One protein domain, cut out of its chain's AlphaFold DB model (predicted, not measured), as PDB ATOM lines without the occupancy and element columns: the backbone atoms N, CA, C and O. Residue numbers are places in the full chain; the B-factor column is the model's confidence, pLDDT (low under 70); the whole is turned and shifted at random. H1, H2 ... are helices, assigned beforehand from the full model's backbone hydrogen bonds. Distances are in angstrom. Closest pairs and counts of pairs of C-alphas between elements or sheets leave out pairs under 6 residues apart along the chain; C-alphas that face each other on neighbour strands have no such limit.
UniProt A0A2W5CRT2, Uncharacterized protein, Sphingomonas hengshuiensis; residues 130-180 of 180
ATOM      1  N   THR A 130     167.907 162.692 135.370       88.06
ATOM      2  CA  THR A 130     166.537 162.724 135.890       88.06
ATOM      3  C   THR A 130     166.499 163.165 137.350       88.06
ATOM      4  O   THR A 130     165.562 163.865 137.719       88.06
ATOM      5  N   ASP A 131     167.518 162.850 138.153       83.81
ATOM      6  CA  ASP A 131     167.603 163.325 139.543       83.81
ATOM      7  C   ASP A 131     167.559 164.861 139.633       83.81
ATOM      8  O   ASP A 131     166.783 165.408 140.419       83.81
ATOM      9  N   ASP A 132     168.300 165.562 138.766       82.00
ATOM     10  CA  ASP A 132     168.284 167.032 138.705       82.00
ATOM     11  C   ASP A 132     166.896 167.572 138.295       82.00
ATOM     12  O   ASP A 132     166.428 168.591 138.810       82.00
ATOM     13  N   ILE A 133     166.198 166.869 137.394       83.88
ATOM     14  CA  ILE A 133     164.835 167.230 136.977       83.88
ATOM     15  C   ILE A 133     163.862 167.045 138.145       83.88
ATOM     16  O   ILE A 133     163.081 167.950 138.434       83.88
ATOM     17  N   LEU A 134     163.917 165.915 138.852       81.50
ATOM     18  CA  LEU A 134     163.024 165.609 139.973       81.50
ATOM     19  C   LEU A 134     163.221 166.565 141.158       81.50
ATOM     20  O   LEU A 134     162.238 166.945 141.798       81.50
ATOM     21  N   GLU A 135     164.457 167.003 141.409       80.19
ATOM     22  CA  GLU A 135     164.771 167.996 142.447       80.19
ATOM     23  C   GLU A 135     164.115 169.365 142.174       80.19
ATOM     24  O   GLU A 135     163.800 170.092 143.119       80.19
ATOM     25  N   SER A 136     163.855 169.695 140.902       78.31
ATOM     26  CA  SER A 136     163.178 170.937 140.486       78.31
ATOM     27  C   SER A 136     161.674 170.787 140.210       78.31
ATOM     28  O   SER A 136     160.932 171.761 140.317       78.31
ATOM     29  N   ALA A 137     161.208 169.582 139.865       77.56
ATOM     30  CA  ALA A 137     159.833 169.331 139.425       77.56
ATOM     31  C   ALA A 137     158.853 169.015 140.571       77.56
ATOM     32  O   ALA A 137     157.640 169.138 140.399       77.56
ATOM     33  N   GLY A 138     159.348 168.576 141.733       76.44
ATOM     34  CA  GLY A 138     158.501 168.234 142.879       76.44
ATOM     35  C   GLY A 138     158.027 169.451 143.681       76.44
ATOM     36  O   GLY A 138     158.589 170.537 143.595       76.44
ATOM     37  N   SER A 139     157.040 169.261 144.556       74.69
ATOM     38  CA  SER A 139     156.757 170.180 145.670       74.69
ATOM     39  C   SER A 139     156.802 169.390 146.981       74.69
ATOM     40  O   SER A 139     156.291 168.274 147.049       74.69
ATOM     41  N   GLY A 140     157.503 169.908 147.994       76.94
ATOM     42  CA  GLY A 140     157.716 169.217 149.271       76.94
ATOM     43  C   GLY A 140     159.066 169.528 149.924       76.94
ATOM     44  O   GLY A 140     159.852 170.320 149.412       76.94
ATOM     45  N   LEU A 141     159.353 168.872 151.053       75.44
ATOM     46  CA  LEU A 141     160.495 169.167 151.944       75.44
ATOM     47  C   LEU A 141     161.896 168.872 151.364       75.44
ATOM     48  O   LEU A 141     162.893 169.218 151.990       75.44
ATOM     49  N   ASN A 142     161.991 168.250 150.189       77.38
ATOM     50  CA  ASN A 142     163.261 167.905 149.534       77.38
ATOM     51  C   ASN A 142     163.320 168.381 148.068       77.38
ATOM     52  O   ASN A 142     164.193 167.954 147.320       77.38
ATOM     53  N   SER A 143     162.379 169.238 147.658       84.62
ATOM     54  CA  SER A 143     162.376 169.899 146.349       84.62
ATOM     55  C   SER A 143     162.822 171.353 146.506       84.62
ATOM     56  O   SER A 143     162.423 172.016 147.466       84.62
ATOM     57  N   CYS A 144     163.614 171.872 145.565       86.56
ATOM     58  CA  CYS A 144     163.965 173.295 145.501       86.56
ATOM     59  C   CYS A 144     162.921 174.086 144.686       86.56
ATOM     60  O   CYS A 144     163.242 174.836 143.766       86.56
ATOM     61  N   SER A 145     161.636 173.904 145.008       84.38
ATOM     62  CA  SER A 145     160.555 174.676 144.390       84.38
ATOM     63  C   SER A 145     160.358 176.021 145.104       84.38
ATOM     64  O   SER A 145     160.340 176.056 146.339       84.38
ATOM     65  N   PRO A 146     160.153 177.134 144.367       76.12
ATOM     66  CA  PRO A 146     159.836 178.436 144.957       76.12
ATOM     67  C   PRO A 146     158.417 178.508 145.543       76.12
ATOM     68  O   PRO A 146     158.080 179.488 146.205       76.12
ATOM     69  N   ILE A 147     157.572 177.498 145.302       80.06
ATOM     70  CA  ILE A 147     156.172 177.470 145.731       80.06
ATOM     71  C   ILE A 147     155.959 176.295 146.693       80.06
ATOM     72  O   ILE A 147     156.174 175.138 146.337       80.06
ATOM     73  N   GLY A 148     155.482 176.601 147.903       75.38
ATOM     74  CA  GLY A 148     155.108 175.619 148.925       75.38
ATOM     75  C   GLY A 148     155.982 175.651 150.184       75.38
ATOM     76  O   GLY A 148     157.120 176.124 150.185       75.38
ATOM     77  N   ALA A 149     155.435 175.140 151.289       75.50
ATOM     78  CA  ALA A 149     156.170 174.997 152.540       75.50
ATOM     79  C   ALA A 149     157.278 173.941 152.380       75.50
ATOM     80  O   ALA A 149     157.009 172.810 151.976       75.50
ATOM     81  N   GLY A 150     158.524 174.308 152.690       79.38
ATOM     82  CA  GLY A 150     159.674 173.396 152.619       79.38
ATOM     83  C   GLY A 150     160.664 173.643 151.479       79.38
ATOM     84  O   GLY A 150     161.776 173.124 151.552       79.38
ATOM     85  N   GLY A 151     160.335 174.488 150.494       85.25
ATOM     86  CA  GLY A 151     161.242 174.800 149.376       85.25
ATOM     87  C   GLY A 151     162.574 175.420 149.816       85.25
ATOM     88  O   GLY A 151     163.633 175.100 149.277       85.25
ATOM     89  N   GLN A 152     162.555 176.231 150.882       85.62
ATOM     90  CA  GLN A 152     163.769 176.805 151.478       85.62
ATOM     91  C   GLN A 152     164.745 175.721 151.970       85.62
ATOM     92  O   GLN A 152     165.960 175.879 151.834       85.62
ATOM     93  N   VAL A 153     164.230 174.616 152.518       88.69
ATOM     94  CA  VAL A 153     165.051 173.505 153.018       88.69
ATOM     95  C   VAL A 153     165.663 172.737 151.848       88.69
ATOM     96  O   VAL A 153     166.872 172.496 151.853       88.69
ATOM     97  N   GLY A 154     164.875 172.448 150.805       88.50
ATOM     98  CA  GLY A 154     165.358 171.816 149.574       88.50
ATOM     99  C   GLY A 154     166.447 172.632 148.871       88.50
ATOM    100  O   GLY A 154     167.526 172.113 148.597       88.50
ATOM    101  N   CYS A 155     166.237 173.937 148.676       89.31
ATOM    102  CA  CYS A 155     167.243 174.807 148.054       89.31
ATOM    103  C   CYS A 155     168.510 174.972 148.903       89.31
ATOM    104  O   CYS A 155     169.617 175.059 148.368       89.31
ATOM    105  N   SER A 156     168.382 174.983 150.233       90.31
ATOM    106  CA  SER A 156     169.550 174.995 151.121       90.31
ATOM    107  C   SER A 156     170.361 173.704 150.972       90.31
ATOM    108  O   SER A 156     171.582 173.760 150.815       90.31
ATOM    109  N   ALA A 157     169.696 172.544 150.927       90.06
ATOM    110  CA  ALA A 157     170.344 171.260 150.676       90.06
ATOM    111  C   ALA A 157     171.030 171.214 149.298       90.06
ATOM    112  O   ALA A 157     172.180 170.774 149.209       90.06
ATOM    113  N   GLN A 158     170.383 171.731 148.249       89.06
ATOM    114  CA  GLN A 158     170.966 171.843 146.910       89.06
ATOM    115  C   GLN A 158     172.238 172.704 146.919       89.06
ATOM    116  O   GLN A 158     173.271 172.309 146.373       89.06
ATOM    117  N   ASN A 159     172.201 173.851 147.603       91.62
ATOM    118  CA  ASN A 159     173.359 174.729 147.750       91.62
ATOM    119  C   ASN A 159     174.523 174.034 148.461       91.62
ATOM    120  O   ASN A 159     175.664 174.138 148.008       91.62
ATOM    121  N   PHE A 160     174.252 173.270 149.522       93.94
ATOM    122  CA  PHE A 160     175.286 172.482 150.193       93.94
ATOM    123  C   PHE A 160     175.869 171.402 149.276       93.94
ATOM    124  O   PHE A 160     177.090 171.254 149.216       93.94
ATOM    125  N   ARG A 161     175.037 170.680 148.513       90.81
ATOM    126  CA  ARG A 161     175.501 169.679 147.533       90.81
ATOM    127  C   ARG A 161     176.391 170.319 146.467       90.81
ATOM    128  O   ARG A 161     177.472 169.797 146.199       90.81
ATOM    129  N   ARG A 162     175.983 171.464 145.909       91.12
ATOM    130  CA  ARG A 162     176.770 172.225 144.927       91.12
ATOM    131  C   ARG A 162     178.118 172.653 145.499       91.12
ATOM    132  O   ARG A 162     179.143 172.327 144.912       91.12
ATOM    133  N   ALA A 163     178.133 173.260 146.683       95.88
ATOM    134  CA  ALA A 163     179.375 173.664 147.335       95.88
ATOM    135  C   ALA A 163     180.308 172.465 147.591       95.88
ATOM    136  O   ALA A 163     181.525 172.574 147.457       95.88
ATOM    137  N   ARG A 164     179.766 171.290 147.946       95.38
ATOM    138  CA  ARG A 164     180.566 170.063 148.118       95.38
ATOM    139  C   ARG A 164     181.149 169.579 146.790       95.38
ATOM    140  O   ARG A 164     182.334 169.259 146.764       95.38
ATOM    141  N   LYS A 165     180.360 169.580 145.708       91.75
ATOM    142  CA  LYS A 165     180.824 169.238 144.352       91.75
ATOM    143  C   LYS A 165     181.924 170.193 143.876       91.75
ATOM    144  O   LYS A 165     182.966 169.730 143.432       91.75
ATOM    145  N   GLU A 166     181.746 171.502 144.044       93.56
ATOM    146  CA  GLU A 166     182.747 172.518 143.678       93.56
ATOM    147  C   GLU A 166     184.052 172.356 144.467       93.56
ATOM    148  O   GLU A 166     185.140 172.385 143.896       93.56
ATOM    149  N   ASN A 167     183.962 172.129 145.782       95.50
ATOM    150  CA  ASN A 167     185.144 171.877 146.606       95.50
ATOM    151  C   ASN A 167     185.866 170.584 146.206       95.50
ATOM    152  O   ASN A 167     187.093 170.546 146.244       95.50
ATOM    153  N   GLN A 168     185.127 169.533 145.848       93.31
ATOM    154  CA  GLN A 168     185.707 168.279 145.376       93.31
ATOM    155  C   GLN A 168     186.411 168.469 144.028       93.31
ATOM    156  O   GLN A 168     187.574 168.098 143.905       93.31
ATOM    157  N   ALA A 169     185.767 169.144 143.073       90.38
ATOM    158  CA  ALA A 169     186.364 169.472 141.781       90.38
ATOM    159  C   ALA A 169     187.639 170.320 141.934       90.38
ATOM    160  O   ALA A 169     188.630 170.079 141.250       90.38
ATOM    161  N   ARG A 170     187.656 171.275 142.879       91.94
ATOM    162  CA  ARG A 170     188.862 172.056 143.189       91.94
ATOM    163  C   ARG A 170     189.993 171.169 143.721       91.94
ATOM    164  O   ARG A 170     191.114 171.290 143.246       91.94
ATOM    165  N   LYS A 171     189.702 170.250 144.650       93.19
ATOM    166  CA  LYS A 171     190.695 169.296 145.178       93.19
ATOM    167  C   LYS A 171     191.239 168.360 144.101       93.19
ATOM    168  O   LYS A 171     192.430 168.076 144.091       93.19
ATOM    169  N   GLU A 172     190.383 167.878 143.207       89.94
ATOM    170  CA  GLU A 172     190.786 167.035 142.077       89.94
ATOM    171  C   GLU A 172     191.671 167.808 141.095       89.94
ATOM    172  O   GLU A 172     192.695 167.289 140.656       89.94
ATOM    173  N   ALA A 173     191.339 169.072 140.818       88.12
ATOM    174  CA  ALA A 173     192.182 169.954 140.018       88.12
ATOM    175  C   ALA A 173     193.537 170.232 140.699       88.12
ATOM    176  O   ALA A 173     194.569 170.191 140.039       88.12
ATOM    177  N   GLU A 174     193.569 170.476 142.011       89.69
ATOM    178  CA  GLU A 174     194.809 170.648 142.786       89.69
ATOM    179  C   GLU A 174     195.674 169.370 142.764       89.69
ATOM    180  O   GLU A 174     196.877 169.439 142.510       89.69
ATOM    181  N   ALA A 175     195.062 168.194 142.945       88.38
ATOM    182  CA  ALA A 175     195.748 166.902 142.879       88.38
ATOM    183  C   ALA A 175     196.308 166.607 141.479       88.38
ATOM    184  O   ALA A 175     197.422 166.104 141.363       88.38
ATOM    185  N   ALA A 176     195.582 166.965 140.416       84.31
ATOM    186  CA  ALA A 176     196.046 166.806 139.038       84.31
ATOM    187  C   ALA A 176     197.233 167.723 138.683       84.31
ATOM    188  O   ALA A 176     198.021 167.386 137.804       84.31
ATOM    189  N   ASN A 177     197.374 168.869 139.358       79.38
ATOM    190  CA  ASN A 177     198.463 169.829 139.141       79.38
ATOM    191  C   ASN A 177     199.667 169.620 140.077       79.38
ATOM    192  O   ASN A 177     200.647 170.361 139.984       79.38
ATOM    193  N   THR A 178     199.618 168.642 140.986       78.69
ATOM    194  CA  THR A 178     200.750 168.332 141.866       78.69
ATOM    195  C   THR A 178     201.667 167.327 141.155       78.69
ATOM    196  O   THR A 178     201.200 166.233 140.836       78.69
ATOM    197  N   PRO A 179     202.942 167.657 140.867       67.38
ATOM    198  CA  PRO A 179     203.871 166.686 140.298       67.38
ATOM    199  C   PRO A 179     204.082 165.545 141.305       67.38
ATOM    200  O   PRO A 179     204.413 165.807 142.462       67.38
ATOM    201  N   GLN A 180     203.824 164.311 140.864       57.00
ATOM    202  CA  GLN A 180     204.065 163.077 141.621       57.00
ATOM    203  C   GLN A 180     205.564 162.780 141.724       57.00
ATOM    204  O   GLN A 180     206.267 163.003 140.709       57.00
TER     205      GLN A 180
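Overview. This is residues 130 to 180 of the 180 residues of an uncharacterized protein of Sphingomonas hengshuiensis (UniProt A0A2W5CRT2). A small head, made of the short helix H1, the looped link of residues 138 to 150 and the beginning of H2, has a long helical arm. Residues 160 to 180, of which 160 to 176 belong to H2, stick out from it and make most of the length. The printed part has 51 residues with two named helices, H1 then H2, and no named strand; the class is all helix. It is extended, with a radius of gyration of the C-alphas of 15.4 A and spans of 51 by 20 by 12 A.

Along the chain. H1 holds residues 130 to 137, from C-alpha 130 at (166.537, 162.724, 135.890), and is 10.1 A long. H2 holds residues 151 to 176, is 37.2 A long and ends at C-alpha 176 at (196.046, 166.806, 139.038).

Arrangement. H1 and H2 are near each other, with 7 pairs of C-alphas within 10 A; their closest C-alphas are 8.1 A apart. In H1 and H2 every O i to N i+4 pair is within hydrogen-bond range.

Size, cuts and confidence. The two C-alphas farthest apart, those of Gly 148 and Gln 180, are 51.1 A apart. The printed part has no cut. The link from H1 to H2 is long, 13 residues. Confidence is under 70 at residues 179 to 180.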